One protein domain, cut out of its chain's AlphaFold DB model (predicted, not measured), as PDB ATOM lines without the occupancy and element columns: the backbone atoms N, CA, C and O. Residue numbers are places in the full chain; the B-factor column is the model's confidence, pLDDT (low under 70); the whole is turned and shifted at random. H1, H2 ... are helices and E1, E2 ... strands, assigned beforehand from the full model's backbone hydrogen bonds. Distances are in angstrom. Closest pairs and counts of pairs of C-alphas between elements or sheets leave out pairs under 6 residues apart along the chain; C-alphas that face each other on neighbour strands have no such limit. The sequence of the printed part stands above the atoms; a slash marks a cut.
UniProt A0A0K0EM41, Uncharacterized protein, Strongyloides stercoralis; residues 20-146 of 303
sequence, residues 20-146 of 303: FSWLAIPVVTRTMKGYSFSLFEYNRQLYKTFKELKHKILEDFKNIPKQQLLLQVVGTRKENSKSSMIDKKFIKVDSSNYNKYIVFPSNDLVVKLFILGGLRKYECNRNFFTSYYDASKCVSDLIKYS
ATOM      1  N   PHE A  20    -157.220  96.687 -54.369       84.58
ATOM      2  CA  PHE A  20    -158.430  96.396 -55.113       84.58
ATOM      3  C   PHE A  20    -158.390  94.964 -55.659       84.58
ATOM      4  O   PHE A  20    -157.413  94.539 -56.278       84.58
ATOM      5  N   SER A  21    -159.472  94.219 -55.442       92.98
ATOM      6  CA  SER A  21    -159.628  92.856 -55.957       92.98
ATOM      7  C   SER A  21    -160.462  92.840 -57.232       92.98
ATOM      8  O   SER A  21    -161.235  93.755 -57.489       92.98
ATOM      9  N   TRP A  22    -160.355  91.797 -58.047       95.51
ATOM     10  CA  TRP A  22    -161.187  91.692 -59.246       95.51
ATOM     11  C   TRP A  22    -162.676  91.624 -58.875       95.51
ATOM     12  O   TRP A  22    -163.041  90.882 -57.962       95.51
ATOM     13  N   LEU A  23    -163.532  92.366 -59.581       97.25
ATOM     14  CA  LEU A  23    -164.988  92.304 -59.448       97.25
ATOM     15  C   LEU A  23    -165.585  91.534 -60.628       97.25
ATOM     16  O   LEU A  23    -165.582  92.027 -61.753       97.25
ATOM     17  N   ALA A  24    -166.138  90.353 -60.368       96.61
ATOM     18  CA  ALA A  24    -166.928  89.590 -61.326       96.61
ATOM     19  C   ALA A  24    -168.389  90.036 -61.323       96.61
ATOM     20  O   ALA A  24    -169.102  89.913 -60.327       96.61
ATOM     21  N   ILE A  25    -168.835  90.517 -62.477       97.12
ATOM     22  CA  ILE A  25    -170.195  90.969 -62.735       97.12
ATOM     23  C   ILE A  25    -170.938  89.840 -63.459       97.12
ATOM     24  O   ILE A  25    -170.500  89.433 -64.541       97.12
ATOM     25  N   PRO A  26    -172.038  89.313 -62.896       95.75
ATOM     26  CA  PRO A  26    -172.795  88.252 -63.534       95.75
ATOM     27  C   PRO A  26    -173.526  88.791 -64.764       95.75
ATOM     28  O   PRO A  26    -174.222  89.807 -64.703       95.75
ATOM     29  N   VAL A  27    -173.389  88.072 -65.871       95.06
ATOM     30  CA  VAL A  27    -174.078  88.329 -67.137       95.06
ATOM     31  C   VAL A  27    -174.717  87.026 -67.603       95.06
ATOM     32  O   VAL A  27    -174.150  85.944 -67.437       95.06
ATOM     33  N   VAL A  28    -175.906  87.113 -68.187       93.55
ATOM     34  CA  VAL A  28    -176.563  85.982 -68.853       93.55
ATOM     35  C   VAL A  28    -176.559  86.247 -70.349       93.55
ATOM     36  O   VAL A  28    -176.860  87.357 -70.775       93.55
ATOM     37  N   THR A  29    -176.233  85.246 -71.161       92.61
ATOM     38  CA  THR A  29    -176.424  85.352 -72.612       92.61
ATOM     39  C   THR A  29    -177.760  84.728 -72.998       92.61
ATOM     40  O   THR A  29    -178.145  83.670 -72.491       92.61
ATOM     41  N   ARG A  30    -178.509  85.399 -73.873       90.86
ATOM     42  CA  ARG A  30    -179.765  84.895 -74.433       90.86
ATOM     43  C   ARG A  30    -179.612  84.722 -75.933       90.86
ATOM     44  O   ARG A  30    -179.251  85.674 -76.618       90.86
ATOM     45  N   THR A  31    -179.933  83.545 -76.447       88.43
ATOM     46  CA  THR A  31    -180.006  83.305 -77.892       88.43
ATOM     47  C   THR A  31    -181.477  83.199 -78.276       88.43
ATOM     48  O   THR A  31    -182.187  82.362 -77.719       88.43
ATOM     49  N   MET A  32    -181.941  84.065 -79.181       82.86
ATOM     50  CA  MET A  32    -183.329  84.065 -79.667       82.86
ATOM     51  C   MET A  32    -183.454  83.184 -80.912       82.86
ATOM     52  O   MET A  32    -182.546  83.170 -81.745       82.86
ATOM     53  N   LYS A  33    -184.562  82.447 -81.064       80.79
ATOM     54  CA  LYS A  33    -184.786  81.618 -82.254       80.79
ATOM     55  C   LYS A  33    -184.959  82.511 -83.485       80.79
ATOM     56  O   LYS A  33    -185.609  83.549 -83.428       80.79
ATOM     57  N   GLY A  34    -184.341  82.114 -84.595       84.78
ATOM     58  CA  GLY A  34    -184.377  82.866 -85.854       84.78
ATOM     59  C   GLY A  34    -183.378  84.025 -85.950       84.78
ATOM     60  O   GLY A  34    -183.215  84.578 -87.033       84.78
ATOM     61  N   TYR A  35    -182.661  84.360 -84.873       83.21
ATOM     62  CA  TYR A  35    -181.615  85.380 -84.896       83.21
ATOM     63  C   TYR A  35    -180.228  84.749 -84.771       83.21
ATOM     64  O   TYR A  35    -179.991  83.884 -83.929       83.21
ATOM     65  N   SER A  36    -179.284  85.212 -85.591       82.09
ATOM     66  CA  SER A  36    -177.883  84.771 -85.549       82.09
ATOM     67  C   SER A  36    -177.089  85.376 -84.384       82.09
ATOM     68  O   SER A  36    -175.950  84.978 -84.145       82.09
ATOM     69  N   PHE A  37    -177.666  86.331 -83.648       86.62
ATOM     70  CA  PHE A  37    -176.988  87.039 -82.566       86.62
ATOM     71  C   PHE A  37    -177.500  86.630 -81.181       86.62
ATOM     72  O   PHE A  37    -178.640  86.208 -80.993       86.62
ATOM     73  N   SER A  38    -176.628  86.781 -80.183       88.86
ATOM     74  CA  SER A  38    -176.974  86.613 -78.771       88.86
ATOM     75  C   SER A  38    -177.094  87.976 -78.095       88.86
ATOM     76  O   SER A  38    -176.258  88.850 -78.309       88.86
ATOM     77  N   LEU A  39    -178.119  88.142 -77.265       94.18
ATOM     78  CA  LEU A  39    -178.291  89.292 -76.383       94.18
ATOM     79  C   LEU A  39    -177.556  89.057 -75.064       94.18
ATOM     80  O   LEU A  39    -177.460  87.924 -74.584       94.18
ATOM     81  N   PHE A  40    -177.106  90.136 -74.437       95.07
ATOM     82  CA  PHE A  40    -176.569  90.108 -73.081       95.07
ATOM     83  C   PHE A  40    -177.609  90.635 -72.104       95.07
ATOM     84  O   PHE A  40    -178.221  91.667 -72.345       95.07
ATOM     85  N   GLU A  41    -177.798  89.948 -70.988       95.43
ATOM     86  CA  GLU A  41    -178.661  90.373 -69.895       95.43
ATOM     87  C   GLU A  41    -177.804  90.741 -68.685       95.43
ATOM     88  O   GLU A  41    -177.073  89.906 -68.141       95.43
ATOM     89  N   TYR A  42    -177.926  91.993 -68.250       95.55
ATOM     90  CA  TYR A  42    -177.303  92.524 -67.041       95.55
ATOM     91  C   TYR A  42    -178.301  93.430 -66.320       95.55
ATOM     92  O   TYR A  42    -178.943  94.273 -66.942       95.55
ATOM     93  N   ASN A  43    -178.459  93.231 -65.008       94.45
ATOM     94  CA  ASN A  43    -179.395  93.988 -64.169       94.45
ATOM     95  C   ASN A  43    -180.822  94.080 -64.761       94.45
ATOM     96  O   ASN A  43    -181.431  95.146 -64.792       94.45
ATOM     97  N   ARG A  44    -181.347  92.954 -65.273       92.32
ATOM     98  CA  ARG A  44    -182.666  92.846 -65.940       92.32
ATOM     99  C   ARG A  44    -182.826  93.683 -67.221       92.32
ATOM    100  O   ARG A  44    -183.930  93.752 -67.751       92.32
ATOM    101  N   GLN A  45    -181.755  94.276 -67.737       95.64
ATOM    102  CA  GLN A  45    -181.734  94.983 -69.016       95.64
ATOM    103  C   GLN A  45    -181.039  94.131 -70.079       95.64
ATOM    104  O   GLN A  45    -180.130  93.356 -69.765       95.64
ATOM    105  N   LEU A  46    -181.492  94.260 -71.326       96.28
ATOM    106  CA  LEU A  46    -180.950  93.553 -72.484       96.28
ATOM    107  C   LEU A  46    -180.078  94.496 -73.317       96.28
ATOM    108  O   LEU A  46    -180.484  95.617 -73.605       96.28
ATOM    109  N   TYR A  47    -178.918  94.008 -73.745       97.20
ATOM    110  CA  TYR A  47    -177.963  94.730 -74.583       97.20
ATOM    111  C   TYR A  47    -177.720  93.929 -75.857       97.20
ATOM    112  O   TYR A  47    -177.506  92.711 -75.797       97.20
ATOM    113  N   LYS A  48    -177.760  94.603 -77.010       95.14
ATOM    114  CA  LYS A  48    -177.625  93.954 -78.320       95.14
ATOM    115  C   LYS A  48    -176.181  93.599 -78.620       95.14
ATOM    116  O   LYS A  48    -175.908  92.584 -79.250       95.14
ATOM    117  N   THR A  49    -175.253  94.431 -78.156       93.99
ATOM    118  CA  THR A  49    -173.824  94.265 -78.416       93.99
ATOM    119  C   THR A  49    -173.016  94.201 -77.127       93.99
ATOM    120  O   THR A  49    -173.364  94.789 -76.102       93.99
ATOM    121  N   PHE A  50    -171.865  93.528 -77.190       92.84
ATOM    122  CA  PHE A  50    -170.897  93.533 -76.094       92.84
ATOM    123  C   PHE A  50    -170.403  94.953 -75.767       92.84
ATOM    124  O   PHE A  50    -170.115  95.265 -74.614       92.84
ATOM    125  N   LYS A  51    -170.338  95.830 -76.779       95.28
ATOM    126  CA  LYS A  51    -169.945  97.237 -76.639       95.28
ATOM    127  C   LYS A  51    -170.942  98.026 -75.785       95.28
ATOM    128  O   LYS A  51    -170.508  98.748 -74.892       95.28
ATOM    129  N   GLU A  52    -172.246  97.862 -76.023       97.04
ATOM    130  CA  GLU A  52    -173.309  98.475 -75.209       97.04
ATOM    131  C   GLU A  52    -173.257  97.988 -73.757       97.04
ATOM    132  O   GLU A  52    -173.222  98.804 -72.837       97.04
ATOM    133  N   LEU A  53    -173.165  96.667 -73.555       96.94
ATOM    134  CA  LEU A  53    -173.021  96.070 -72.224       96.94
ATOM    135  C   LEU A  53    -171.801  96.643 -71.487       96.94
ATOM    136  O   LEU A  53    -171.898  97.057 -70.333       96.94
ATOM    137  N   LYS A  54    -170.644  96.674 -72.160       96.63
ATOM    138  CA  LYS A  54    -169.390  97.212 -71.622       96.63
ATOM    139  C   LYS A  54    -169.539  98.673 -71.218       96.63
ATOM    140  O   LYS A  54    -169.106  99.032 -70.128       96.63
ATOM    141  N   HIS A  55    -170.141  99.503 -72.069       97.46
ATOM    142  CA  HIS A  55    -170.371 100.913 -71.760       97.46
ATOM    143  C   HIS A  55    -171.209 101.068 -70.488       97.46
ATOM    144  O   HIS A  55    -170.793 101.771 -69.569       97.46
ATOM    145  N   LYS A  56    -172.318 100.327 -70.389       98.01
ATOM    146  CA  LYS A  56    -173.186 100.383 -69.213       98.01
ATOM    147  C   LYS A  56    -172.496  99.902 -67.936       98.01
ATOM    148  O   LYS A  56    -172.634 100.505 -66.879       98.01
ATOM    149  N   ILE A  57    -171.690  98.850 -68.021       97.95
ATOM    150  CA  ILE A  57    -170.922  98.362 -66.872       97.95
ATOM    151  C   ILE A  57    -169.876  99.381 -66.409       97.95
ATOM    152  O   ILE A  57    -169.712  99.589 -65.209       97.95
ATOM    153  N   LEU A  58    -169.185 100.042 -67.338       97.80
ATOM    154  CA  LEU A  58    -168.223 101.089 -66.993       97.80
ATOM    155  C   LEU A  58    -168.901 102.300 -66.336       97.80
ATOM    156  O   LEU A  58    -168.324 102.893 -65.427       97.80
ATOM    157  N   GLU A  59    -170.122 102.635 -66.748       97.79
ATOM    158  CA  GLU A  59    -170.942 103.670 -66.113       97.79
ATOM    159  C   GLU A  59    -171.350 103.267 -64.681       97.79
ATOM    160  O   GLU A  59    -171.100 104.001 -63.720       97.79
ATOM    161  N   ASP A  60    -171.913 102.065 -64.519       97.22
ATOM    162  CA  ASP A  60    -172.448 101.558 -63.248       97.22
ATOM    163  C   ASP A  60    -171.372 101.330 -62.172       97.22
ATOM    164  O   ASP A  60    -171.695 101.319 -60.975       97.22
ATOM    165  N   PHE A  61    -170.113 101.152 -62.590       96.58
ATOM    166  CA  PHE A  61    -168.944 100.913 -61.738       96.58
ATOM    167  C   PHE A  61    -167.813 101.923 -61.973       96.58
ATOM    168  O   PHE A  61    -166.644 101.585 -61.798       96.58
ATOM    169  N   LYS A  62    -168.139 103.182 -62.297       96.26
ATOM    170  CA  LYS A  62    -167.158 104.257 -62.558       96.26
ATOM    171  C   LYS A  62    -166.110 104.482 -61.454       96.26
ATOM    172  O   LYS A  62    -165.027 104.984 -61.727       96.26
ATOM    173  N   ASN A  63    -166.426 104.095 -60.217       94.60
ATOM    174  CA  ASN A  63    -165.535 104.219 -59.057       94.60
ATOM    175  C   ASN A  63    -164.548 103.042 -58.913       94.60
ATOM    176  O   ASN A  63    -163.757 103.027 -57.973       94.60
ATOM    177  N   ILE A  64    -164.613 102.037 -59.792       95.01
ATOM    178  CA  ILE A  64    -163.728 100.869 -59.792       95.01
ATOM    179  C   ILE A  64    -162.849 100.936 -61.049       95.01
ATOM    180  O   ILE A  64    -163.380 101.100 -62.150       95.01
ATOM    181  N   PRO A  65    -161.517 100.782 -60.931       94.57
ATOM    182  CA  PRO A  65    -160.629 100.714 -62.085       94.57
ATOM    183  C   PRO A  65    -161.109  99.700 -63.128       94.57
ATOM    184  O   PRO A  65    -161.324  98.524 -62.828       94.57
ATOM    185  N   LYS A  66    -161.229 100.134 -64.389       94.94
ATOM    186  CA  LYS A  66    -161.722  99.297 -65.501       94.94
ATOM    187  C   LYS A  66    -160.962  97.974 -65.651       94.94
ATOM    188  O   LYS A  66    -161.548  96.974 -66.055       94.94
ATOM    189  N   GLN A  67    -159.677  97.963 -65.293       93.00
ATOM    190  CA  GLN A  67    -158.804  96.794 -65.353       93.00
ATOM    191  C   GLN A  67    -159.173  95.727 -64.324       93.00
ATOM    192  O   GLN A  67    -158.675  94.623 -64.451       93.00
ATOM    193  N   GLN A  68    -159.996  96.030 -63.318       94.59
ATOM    194  CA  GLN A  68    -160.435  95.090 -62.277       94.59
ATOM    195  C   GLN A  68    -161.850  94.570 -62.510       94.59
ATOM    196  O   GLN A  68    -162.315  93.702 -61.771       94.59
ATOM    197  N   LEU A  69    -162.541  95.077 -63.530       97.06
ATOM    198  CA  LEU A  69    -163.883  94.643 -63.868       97.06
ATOM    199  C   LEU A  69    -163.823  93.410 -64.773       97.06
ATOM    200  O   LEU A  69    -163.208  93.409 -65.846       97.06
ATOM    201  N   LEU A  70    -164.500  92.357 -64.335       96.20
ATOM    202  CA  LEU A  70    -164.663  91.098 -65.041       96.20
ATOM    203  C   LEU A  70    -166.141  90.841 -65.302       96.20
ATOM    204  O   LEU A  70    -166.998  91.173 -64.489       96.20
ATOM    205  N   LEU A  71    -166.430  90.160 -66.399       95.69
ATOM    206  CA  LEU A  71    -167.740  89.600 -66.690       95.69
ATOM    207  C   LEU A  71    -167.688  88.101 -66.467       95.69
ATOM    208  O   LEU A  71    -166.787  87.426 -66.968       95.69
ATOM    209  N   GLN A  72    -168.663  87.592 -65.729       94.07
ATOM    210  CA  GLN A  72    -168.862  86.170 -65.522       94.07
ATOM    211  C   GLN A  72    -170.167  85.759 -66.199       94.07
ATOM    212  O   GLN A  72    -171.244  86.180 -65.780       94.07
ATOM    213  N   VAL A  73    -170.077  84.927 -67.237       92.31
ATOM    214  CA  VAL A  73    -171.266  84.350 -67.871       92.31
ATOM    215  C   VAL A  73    -171.801  83.255 -66.951       92.31
ATOM    216  O   VAL A  73    -171.205  82.188 -66.857       92.31
ATOM    217  N   VAL A  74    -172.891  83.533 -66.233       91.46
ATOM    218  CA  VAL A  74    -173.458  82.615 -65.219       91.46
ATOM    219  C   VAL A  74    -174.533  81.684 -65.780       91.46
ATOM    220  O   VAL A  74    -175.003  80.767 -65.106       91.46
ATOM    221  N   GLY A  75    -174.952  81.919 -67.019       89.87
ATOM    222  CA  GLY A  75    -175.920  81.075 -67.687       89.87
ATOM    223  C   GLY A  75    -176.126  81.472 -69.134       89.87
ATOM    224  O   GLY A  75    -175.906  82.619 -69.530       89.87
ATOM    225  N   THR A  76    -176.593  80.494 -69.898       86.51
ATOM    226  CA  THR A  76    -177.097  80.702 -71.251       86.51
ATOM    227  C   THR A  76    -178.573  80.320 -71.264       86.51
ATOM    228  O   THR A  76    -178.965  79.267 -70.748       86.51
ATOM    229  N   ARG A  77    -179.423  81.208 -71.782       81.94
ATOM    230  CA  ARG A  77    -180.841  80.920 -72.012       81.94
ATOM    231  C   ARG A  77    -181.042  80.718 -73.505       81.94
ATOM    232  O   ARG A  77    -180.944  81.673 -74.275       81.94
ATOM    233  N   LYS A  78    -181.329  79.481 -73.897       81.78
ATOM    234  CA  LYS A  78    -181.974  79.171 -75.175       81.78
ATOM    235  C   LYS A  78    -183.469  79.009 -74.891       81.78
ATOM    236  O   LYS A  78    -183.816  78.597 -73.787       81.78
ATOM    237  N   GLU A  79    -184.345  79.330 -75.842       71.23
ATOM    238  CA  GLU A  79    -185.811  79.315 -75.636       71.23
ATOM    239  C   GLU A  79    -186.325  78.051 -74.925       71.23
ATOM    240  O   GLU A  79    -187.141  78.160 -74.014       71.23
ATOM    241  N   ASN A  80    -185.757  76.882 -75.244       74.93
ATOM    242  CA  ASN A  80    -186.177  75.593 -74.687       74.93
ATOM    243  C   ASN A  80    -185.163  74.957 -73.720       74.93
ATOM    244  O   ASN A  80    -185.357  73.821 -73.293       74.93
ATOM    245  N   SER A  81    -184.064  75.637 -73.372       73.13
ATOM    246  CA  SER A  81    -183.100  75.092 -72.413       73.13
ATOM    247  C   SER A  81    -182.391  76.162 -71.587       73.13
ATOM    248  O   SER A  81    -181.869  77.164 -72.083       73.13
ATOM    249  N   LYS A  82    -182.354  75.921 -70.276       68.07
ATOM    250  CA  LYS A  82    -181.527  76.669 -69.331       68.07
ATOM    251  C   LYS A  82    -180.280  75.840 -69.065       68.07
ATOM    252  O   LYS A  82    -180.382  74.754 -68.507       68.07
ATOM    253  N   SER A  83    -179.115  76.357 -69.435       73.38
ATOM    254  CA  SER A  83    -177.847  75.804 -68.966       73.38
ATOM    255  C   SER A  83    -177.256  76.765 -67.943       73.38
ATOM    256  O   SER A  83    -176.895  77.900 -68.272       73.38
ATOM    257  N   SER A  84    -177.192  76.326 -66.686       65.48
ATOM    258  CA  SER A  84    -176.373  76.978 -65.669       65.48
ATOM    259  C   SER A  84    -174.939  76.491 -65.837       65.48
ATOM    260  O   SER A  84    -174.609  75.375 -65.443       65.48
ATOM    261  N   MET A  85    -174.081  77.324 -66.414       58.66
ATOM    262  CA  MET A  85    -172.639  77.124 -66.330       58.66
ATOM    263  C   MET A  85    -172.103  78.143 -65.338       58.66
ATOM    264  O   MET A  85    -171.994  79.322 -65.654       58.66
ATOM    265  N   ILE A  86    -171.753  77.701 -64.130       62.62
ATOM    266  CA  ILE A  86    -170.812  78.471 -63.313       62.62
ATOM    267  C   ILE A  86    -169.421  78.096 -63.825       62.62
ATOM    268  O   ILE A  86    -168.733  77.267 -63.232       62.62
ATOM    269  N   ASP A  87    -169.032  78.650 -64.974       68.68
ATOM    270  CA  ASP A  87    -167.667  78.474 -65.470       68.68
ATOM    271  C   ASP A  87    -166.715  79.383 -64.665       68.68
ATOM    272  O   ASP A  87    -167.080  80.482 -64.231       68.68
ATOM    273  N   LYS A  88    -165.473  78.930 -64.460       81.21
ATOM    274  CA  LYS A  88    -164.375  79.729 -63.879       81.21
ATOM    275  C   LYS A  88    -163.758  80.687 -64.908       81.21
ATOM    276  O   LYS A  88    -162.669  81.217 -64.689       81.21
ATOM    277  N   LYS A  89    -164.424  80.866 -66.050       89.08
ATOM    278  CA  LYS A  89    -164.024  81.761 -67.130       89.08
ATOM    279  C   LYS A  89    -164.590  83.151 -66.900       89.08
ATOM    280  O   LYS A  89    -165.789  83.335 -66.705       89.08
ATOM    281  N   PHE A  90    -163.705  84.129 -66.995       93.11
ATOM    282  CA  PHE A  90    -164.026  85.539 -66.858       93.11
ATOM    283  C   PHE A  90    -163.578  86.295 -68.099       93.11
ATOM    284  O   PHE A  90    -162.526  85.996 -68.656       93.11
ATOM    285  N   ILE A  91    -164.339  87.297 -68.512       93.93
ATOM    286  CA  ILE A  91    -163.976  88.182 -69.621       93.93
ATOM    287  C   ILE A  91    -163.599  89.526 -69.019       93.93
ATOM    288  O   ILE A  91    -164.377  90.103 -68.262       93.93
ATOM    289  N   LYS A  92    -162.416  90.049 -69.340       94.93
ATOM    290  CA  LYS A  92    -162.056  91.400 -68.900       94.93
ATOM    291  C   LYS A  92    -162.943  92.433 -69.582       94.93
ATOM    292  O   LYS A  92    -163.047  92.433 -70.807       94.93
ATOM    293  N   VAL A  93    -163.517  93.349 -68.809       94.97
ATOM    294  CA  VAL A  93    -164.339  94.438 -69.358       94.97
ATOM    295  C   VAL A  93    -163.510  95.344 -70.266       94.97
ATOM    296  O   VAL A  93    -164.002  95.796 -71.296       94.97
ATOM    297  N   ASP A  94    -162.237  95.582 -69.950       92.12
ATOM    298  CA  ASP A  94    -161.348  96.401 -70.779       92.12
ATOM    299  C   ASP A  94    -160.875  95.708 -72.072       92.12
ATOM    300  O   ASP A  94    -160.437  96.407 -72.987       92.12
ATOM    301  N   SER A  95    -161.071  94.391 -72.216       91.61
ATOM    302  CA  SER A  95    -160.732  93.638 -73.429       91.61
ATOM    303  C   SER A  95    -161.442  94.208 -74.662       91.61
ATOM    304  O   SER A  95    -162.607  94.617 -74.603       91.61
ATOM    305  N   SER A  96    -160.740  94.221 -75.797       87.33
ATOM    306  CA  SER A  96    -161.323  94.509 -77.113       87.33
ATOM    307  C   SER A  96    -162.124  93.325 -77.663       87.33
ATOM    308  O   SER A  96    -163.022  93.526 -78.475       87.33
ATOM    309  N   ASN A  97    -161.830  92.104 -77.205       84.10
ATOM    310  CA  ASN A  97    -162.432  90.868 -77.696       84.10
ATOM    311  C   ASN A  97    -163.189  90.134 -76.575       84.10
ATOM    312  O   ASN A  97    -162.597  89.804 -75.542       84.10
ATOM    313  N   TYR A  98    -164.476  89.847 -76.806       84.01
ATOM    314  CA  TYR A  98    -165.347  89.065 -75.918       84.01
ATOM    315  C   TYR A  98    -164.866  87.613 -75.738       84.01
ATOM    316  O   TYR A  98    -165.036  87.034 -74.671       84.01
ATOM    317  N   ASN A  99    -164.185  87.039 -76.734       82.12
ATOM    318  CA  ASN A  99    -163.707  85.653 -76.691       82.12
ATOM    319  C   ASN A  99    -162.421  85.468 -75.864       82.12
ATOM    320  O   ASN A  99    -161.903  84.354 -75.769       82.12
ATOM    321  N   LYS A 100    -161.873  86.540 -75.274       86.38
ATOM    322  CA  LYS A 100    -160.664  86.466 -74.449       86.38
ATOM    323  C   LYS A 100    -161.028  86.187 -72.993       86.38
ATOM    324  O   LYS A 100    -161.325  87.102 -72.224       86.38
ATOM    325  N   TYR A 101    -160.955  84.914 -72.623       88.57
ATOM    326  CA  TYR A 101    -161.205  84.463 -71.260       88.57
ATOM    327  C   TYR A 101    -159.934  84.470 -70.408       88.57
ATOM    328  O   TYR A 101    -158.830  84.211 -70.888       88.57
ATOM    329  N   ILE A 102    -160.114  84.717 -69.118       89.31
ATOM    330  CA  ILE A 102    -159.134  84.487 -68.063       89.31
ATOM    331  C   ILE A 102    -159.714  83.442 -67.127       89.31
ATOM    332  O   ILE A 102    -160.893  83.497 -66.774       89.31
ATOM    333  N   VAL A 103    -158.874  82.497 -66.724       87.16
ATOM    334  CA  VAL A 103    -159.209  81.480 -65.733       87.16
ATOM    335  C   VAL A 103    -158.374  81.757 -64.494       87.16
ATOM    336  O   VAL A 103    -157.149  81.822 -64.572       87.16
ATOM    337  N   PHE A 104    -159.029  81.938 -63.349       82.27
ATOM    338  CA  PHE A 104    -158.322  82.048 -62.075       82.27
ATOM    339  C   PHE A 104    -158.082  80.653 -61.486       82.27
ATOM    340  O   PHE A 104    -158.974  79.800 -61.558       82.27
ATOM    341  N   PRO A 105    -156.923  80.415 -60.841       79.47
ATOM    342  CA  PRO A 105    -156.647  79.134 -60.187       79.47
ATOM    343  C   PRO A 105    -157.641  78.852 -59.050       79.47
ATOM    344  O   PRO A 105    -158.015  77.705 -58.807       79.47
ATOM    345  N   SER A 106    -158.125  79.907 -58.386       79.68
ATOM    346  CA  SER A 106    -159.180  79.826 -57.382       79.68
ATOM    347  C   SER A 106    -160.171  80.982 -57.509       79.68
ATOM    348  O   SER A 106    -159.781  82.119 -57.762       79.68
ATOM    349  N   ASN A 107    -161.448  80.695 -57.240       76.80
ATOM    350  CA  ASN A 107    -162.518  81.694 -57.157       76.80
ATOM    351  C   ASN A 107    -162.362  82.639 -55.951       76.80
ATOM    352  O   ASN A 107    -163.114  83.598 -55.833       76.80
ATOM    353  N   ASP A 108    -161.415  82.372 -55.049       79.68
ATOM    354  CA  ASP A 108    -161.241  83.146 -53.813       79.68
ATOM    355  C   ASP A 108    -160.604  84.523 -54.032       79.68
ATOM    356  O   ASP A 108    -160.558  85.326 -53.107       79.68
ATOM    357  N   LEU A 109    -160.081  84.776 -55.234       84.61
ATOM    358  CA  LEU A 109    -159.397  86.021 -55.593       84.61
ATOM    359  C   LEU A 109    -160.331  87.054 -56.235       84.61
ATOM    360  O   LEU A 109    -159.878  88.107 -56.684       84.61
ATOM    361  N   VAL A 110    -161.620  86.729 -56.333       93.60
ATOM    362  CA  VAL A 110    -162.593  87.498 -57.099       93.60
ATOM    363  C   VAL A 110    -163.800  87.794 -56.221       93.60
ATOM    364  O   VAL A 110    -164.449  86.885 -55.704       93.60
ATOM    365  N   VAL A 111    -164.114  89.079 -56.081       96.67
ATOM    366  CA  VAL A 111    -165.374  89.540 -55.504       96.67
ATOM    367  C   VAL A 111    -166.472  89.291 -56.525       96.67
ATOM    368  O   VAL A 111    -166.335  89.691 -57.680       96.67
ATOM    369  N   LYS A 112    -167.579  88.668 -56.128       96.17
ATOM    370  CA  LYS A 112    -168.717  88.446 -57.031       96.17
ATOM    371  C   LYS A 112    -169.835  89.429 -56.738       96.17
ATOM    372  O   LYS A 112    -170.233  89.591 -55.590       96.17
ATOM    373  N   LEU A 113    -170.369  90.066 -57.768       97.58
ATOM    374  CA  LEU A 113    -171.558  90.895 -57.638       97.58
ATOM    375  C   LEU A 113    -172.817  90.020 -57.618       97.58
ATOM    376  O   LEU A 113    -173.013  89.177 -58.486       97.58
ATOM    377  N   PHE A 114    -173.713  90.302 -56.682       95.67
ATOM    378  CA  PHE A 114    -175.081  89.804 -56.653       95.67
ATOM    379  C   PHE A 114    -176.038  90.988 -56.723       95.67
ATOM    380  O   PHE A 114    -175.863  91.984 -56.022       95.67
ATOM    381  N   ILE A 115    -177.055  90.876 -57.572       94.34
ATOM    382  CA  ILE A 115    -178.105  91.885 -57.711       94.34
ATOM    383  C   ILE A 115    -179.430  91.218 -57.354       94.34
ATOM    384  O   ILE A 115    -179.931  90.391 -58.115       94.34
ATOM    385  N   LEU A 116    -179.996  91.568 -56.198       89.58
ATOM    386  CA  LEU A 116    -181.282  91.050 -55.727       89.58
ATOM    387  C   LEU A 116    -182.210  92.216 -55.392       89.58
ATOM    388  O   LEU A 116    -181.874  93.049 -54.558       89.58
ATOM    389  N   GLY A 117    -183.371  92.292 -56.048       89.21
ATOM    390  CA  GLY A 117    -184.350  93.357 -55.783       89.21
ATOM    391  C   GLY A 117    -183.800  94.777 -55.984       89.21
ATOM    392  O   GLY A 117    -184.172  95.681 -55.252       89.21
ATOM    393  N   GLY A 118    -182.858  94.964 -56.917       89.23
ATOM    394  CA  GLY A 118    -182.163  96.243 -57.133       89.23
ATOM    395  C   GLY A 118    -181.027  96.528 -56.140       89.23
ATOM    396  O   GLY A 118    -180.190  97.387 -56.404       89.23
ATOM    397  N   LEU A 119    -180.928  95.772 -55.044       94.71
ATOM    398  CA  LEU A 119    -179.832  95.887 -54.090       94.71
ATOM    399  C   LEU A 119    -178.596  95.151 -54.609       94.71
ATOM    400  O   LEU A 119    -178.643  93.964 -54.946       94.71
ATOM    401  N   ARG A 120    -177.471  95.867 -54.634       96.31
ATOM    402  CA  ARG A 120    -176.153  95.307 -54.939       96.31
ATOM    403  C   ARG A 120    -175.547  94.731 -53.660       96.31
ATOM    404  O   ARG A 120    -175.461  95.413 -52.641       96.31
ATOM    405  N   LYS A 121    -175.123  93.472 -53.717       97.77
ATOM    406  CA  LYS A 121    -174.323  92.806 -52.687       97.77
ATOM    407  C   LYS A 121    -173.048  92.280 -53.320       97.77
ATOM    408  O   LYS A 121    -173.043  91.879 -54.481       97.77
ATOM    409  N   TYR A 122    -171.974  92.271 -52.552       97.52
ATOM    410  CA  TYR A 122    -170.669  91.806 -52.997       97.52
ATOM    411  C   TYR A 122    -170.304  90.574 -52.183       97.52
ATOM    412  O   TYR A 122    -170.281  90.642 -50.961       97.52
ATOM    413  N   GLU A 123    -170.075  89.441 -52.832       96.57
ATOM    414  CA  GLU A 123    -169.723  88.189 -52.170       96.57
ATOM    415  C   GLU A 123    -168.200  88.008 -52.143       96.57
ATOM    416  O   GLU A 123    -167.536  88.082 -53.181       96.57
ATOM    417  N   CYS A 124    -167.656  87.711 -50.963       96.05
ATOM    418  CA  CYS A 124    -166.300  87.196 -50.778       96.05
ATOM    419  C   CYS A 124    -166.322  86.070 -49.738       96.05
ATOM    420  O   CYS A 124    -166.854  86.247 -48.647       96.05
ATOM    421  N   ASN A 125    -165.764  84.900 -50.072       95.15
ATOM    422  CA  ASN A 125    -165.717  83.717 -49.195       95.15
ATOM    423  C   ASN A 125    -167.057  83.381 -48.508       95.15
ATOM    424  O   ASN A 125    -167.092  83.076 -47.317       95.15
ATOM    425  N   ARG A 126    -168.159  83.423 -49.273       95.40
ATOM    426  CA  ARG A 126    -169.540  83.206 -48.797       95.40
ATOM    427  C   ARG A 126    -170.060  84.248 -47.796       95.40
ATOM    428  O   ARG A 126    -171.047  84.009 -47.113       95.40
ATOM    429  N   ASN A 127    -169.413  85.405 -47.714       96.17
ATOM    430  CA  ASN A 127    -169.879  86.558 -46.951       96.17
ATOM    431  C   ASN A 127    -170.411  87.613 -47.914       96.17
ATOM    432  O   ASN A 127    -169.771  87.885 -48.931       96.17
ATOM    433  N   PHE A 128    -171.551  88.220 -47.585       96.54
ATOM    434  CA  PHE A 128    -172.136  89.309 -48.364       96.54
ATOM    435  C   PHE A 128    -171.834  90.661 -47.726       96.54
ATOM    436  O   PHE A 128    -172.157  90.906 -46.567       96.54
ATOM    437  N   PHE A 129    -171.290  91.560 -48.533       96.60
ATOM    438  CA  PHE A 129    -170.951  92.926 -48.169       96.60
ATOM    439  C   PHE A 129    -171.856  93.910 -48.909       96.60
ATOM    440  O   PHE A 129    -172.328  93.649 -50.020       96.60
ATOM    441  N   THR A 130    -172.106  95.059 -48.290       96.04
ATOM    442  CA  THR A 130    -172.832  96.184 -48.901       96.04
ATOM    443  C   THR A 130    -171.939  97.029 -49.804       96.04
ATOM    444  O   THR A 130    -172.454  97.708 -50.686       96.04
ATOM    445  N   SER A 131    -170.615  96.962 -49.627       96.06
ATOM    446  CA  SER A 131    -169.639  97.686 -50.436       96.06
ATOM    447  C   SER A 131    -168.648  96.734 -51.115       96.06
ATOM    448  O   SER A 131    -168.262  95.697 -50.571       96.06
ATOM    449  N   TYR A 132    -168.209  97.106 -52.318       96.37
ATOM    450  CA  TYR A 132    -167.127  96.414 -53.026       96.37
ATOM    451  C   TYR A 132    -165.796  96.507 -52.265       96.37
ATOM    452  O   TYR A 132    -164.985  95.580 -52.312       96.37
ATOM    453  N   TYR A 133    -165.584  97.613 -51.550       94.97
ATOM    454  CA  TYR A 133    -164.370  97.858 -50.784       94.97
ATOM    455  C   TYR A 133    -164.207  96.852 -49.638       94.97
ATOM    456  O   TYR A 133    -163.157  96.223 -49.516       94.97
ATOM    457  N   ASP A 134    -165.267  96.618 -48.863       94.50
ATOM    458  CA  ASP A 134    -165.237  95.652 -47.760       94.50
ATOM    459  C   ASP A 134    -165.055  94.218 -48.275       94.50
ATOM    460  O   ASP A 134    -164.280  93.441 -47.712       94.50
ATOM    461  N   ALA A 135    -165.694  93.877 -49.399       96.19
ATOM    462  CA  ALA A 135    -165.486  92.585 -50.046       96.19
ATOM    463  C   ALA A 135    -164.051  92.422 -50.582       96.19
ATOM    464  O   ALA A 135    -163.464  91.349 -50.451       96.19
ATOM    465  N   SER A 136    -163.454  93.482 -51.137       95.84
ATOM    466  CA  SER A 136    -162.051  93.474 -51.581       95.84
ATOM    467  C   SER A 136    -161.083  93.336 -50.411       95.84
ATOM    468  O   SER A 136    -160.106  92.594 -50.503       95.84
ATOM    469  N   LYS A 137    -161.381  93.972 -49.272       93.90
ATOM    470  CA  LYS A 137    -160.627  93.773 -48.032       93.90
ATOM    471  C   LYS A 137    -160.692  92.317 -47.569       93.90
ATOM    472  O   LYS A 137    -159.657  91.756 -47.226       93.90
ATOM    473  N   CYS A 138    -161.866  91.685 -47.640       95.16
ATOM    474  CA  CYS A 138    -162.011  90.250 -47.389       95.16
ATOM    475  C   CYS A 138    -161.094  89.418 -48.302       95.16
ATOM    476  O   CYS A 138    -160.357  88.574 -47.798       95.16
ATOM    477  N   VAL A 139    -161.045  89.685 -49.614       95.36
ATOM    478  CA  VAL A 139    -160.137  88.971 -50.537       95.36
ATOM    479  C   VAL A 139    -158.668  89.192 -50.162       95.36
ATOM    480  O   VAL A 139    -157.898  88.231 -50.096       95.36
ATOM    481  N   SER A 140    -158.277  90.428 -49.847       93.48
ATOM    482  CA  SER A 140    -156.926  90.749 -49.372       93.48
ATOM    483  C   SER A 140    -156.568  89.965 -48.103       93.48
ATOM    484  O   SER A 140    -155.490  89.373 -48.018       93.48
ATOM    485  N   ASP A 141    -157.482  89.890 -47.134       94.07
ATOM    486  CA  ASP A 141    -157.297  89.119 -45.906       94.07
ATOM    487  C   ASP A 141    -157.195  87.611 -46.186       94.07
ATOM    488  O   ASP A 141    -156.359  86.931 -45.590       94.07
ATOM    489  N   LEU A 142    -157.962  87.073 -47.140       94.50
ATOM    490  CA  LEU A 142    -157.826  85.676 -47.563       94.50
ATOM    491  C   LEU A 142    -156.443  85.397 -48.147       94.50
ATOM    492  O   LEU A 142    -155.818  84.417 -47.741       94.50
ATOM    493  N   ILE A 143    -155.951  86.242 -49.055       92.58
ATOM    494  CA  ILE A 143    -154.610  86.112 -49.650       92.58
ATOM    495  C   ILE A 143    -153.547  86.187 -48.548       92.58
ATOM    496  O   ILE A 143    -152.649  85.344 -48.467       92.58
ATOM    497  N   LYS A 144    -153.674  87.178 -47.663       92.49
ATOM    498  CA  LYS A 144    -152.723  87.445 -46.588       92.49
ATOM    499  C   LYS A 144    -152.672  86.320 -45.563       92.49
ATOM    500  O   LYS A 144    -151.576  85.918 -45.182       92.49
ATOM    501  N   TYR A 145    -153.820  85.830 -45.096       94.50
ATOM    502  CA  TYR A 145    -153.901  84.941 -43.936       94.50
ATOM    503  C   TYR A 145    -154.043  83.454 -44.286       94.50
ATOM    504  O   TYR A 145    -153.643  82.608 -43.488       94.50
ATOM    505  N   SER A 146    -154.531  83.093 -45.478       91.83
ATOM    506  CA  SER A 146    -154.699  81.672 -45.852       91.83
ATOM    507  C   SER A 146    -153.383  80.953 -46.159       91.83
ATOM    508  O   SER A 146    -153.360  79.724 -46.219       91.83
TER     509      SER A 146
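What this domain is: This is residues 20 to 146 of the 303 residues of an uncharacterized protein of Strongyloides stercoralis (UniProt A0A0K0EM41). One strongly twisted, forked sheet is built on two long strands, E1 and E4, side by side; E2 runs beside the later part of E1, with E3 on the far side of E2; E8 fans off from the beginning of E1, with E9 beside E8 and E10 beside E9; the short E5 and E6 border E4, with E7 beside E6. H1 packs on E2 and E3, and H2 packs on E8 and E9, over the same face of the sheet. The printed part has 127 residues with two named helices and ten named strands, which follow each other along the chain as E1, E2, E3, H1, E4, E5, E6, E7, E8, E9, E10 and H2; the class is mixed, helices and strands, and the neighbour pairs of strands are parallel for E1 and E4 and for E1 and E8, and antiparallel for the others. The whole is compact, with a radius of gyration of the C-alphas of 14.8 A, yet elongated, spanning 52 by 31 by 28 A.

Where its parts are: E1, residues 22 to 31, begins at C-alpha 22 (-161.187, 91.692, -59.246) and is 27.8 A long. E2 is residues 38 to 42, E3 residues 45 to 47, and H1 residues 50 to 60, 15.2 A. E4, residues 69 to 78, is 26.4 A long and ends at C-alpha 78 (-181.974, 79.171, -75.175). E5 is residues 81 to 83, E6 residues 89 to 92 and E7 residues 101 to 103. E8, residues 110 to 116, is 19.1 A long, E9, residues 119 to 124, 16.4 A, and E10 is residues 127 to 129. H2, residues 132 to 145, 19.7 A, ends at C-alpha 145 (-153.901, 84.941, -43.936).

How they stand to each other: E1 and E4 are parallel at 24 degrees, with N 25 and O 70 2.8 A apart, within hydrogen-bond range. On the other side of E1 are E2, beside residues 27 to 31, and E8, beside residues 22 to 25. E1, E2 and E3 form a meander, each strand the antiparallel neighbour of the one before; N 30 and O 39 are 2.8 A apart, and N 40 and O 47 2.9 A. E8 is parallel to E1 at 54 degrees, with N 24 and O 111 2.8 A apart, and E8, E9 and E10 form a second meander, with N 114 and O 121 2.8 A apart. E4 is antiparallel to E6, with N 71 and O 91 2.8 A apart. H1 is on the sheet, with the C-alphas of Tyr 47 and Leu 53, the closest of E3 and H1, 5.6 A apart. H2 is on the same face at a height over the sheet of 6.6 A, along the strands, at 6 degrees to E9 on the local plane; the closest C-alphas of E9 and H2, Cys 124 and Ala 135, are 5.5 A apart. H1 and H2 are apart. In both helices every O i to N i+4 pair is within hydrogen-bond range.

The domain as a whole: The two C-alphas farthest apart, those of Gly 34 and Tyr 145, are 51.9 A apart. The printed part has no cut, and no link is long. Its mean pLDDT is 90.7; residue 82 and residues 84 to 87 are under 70.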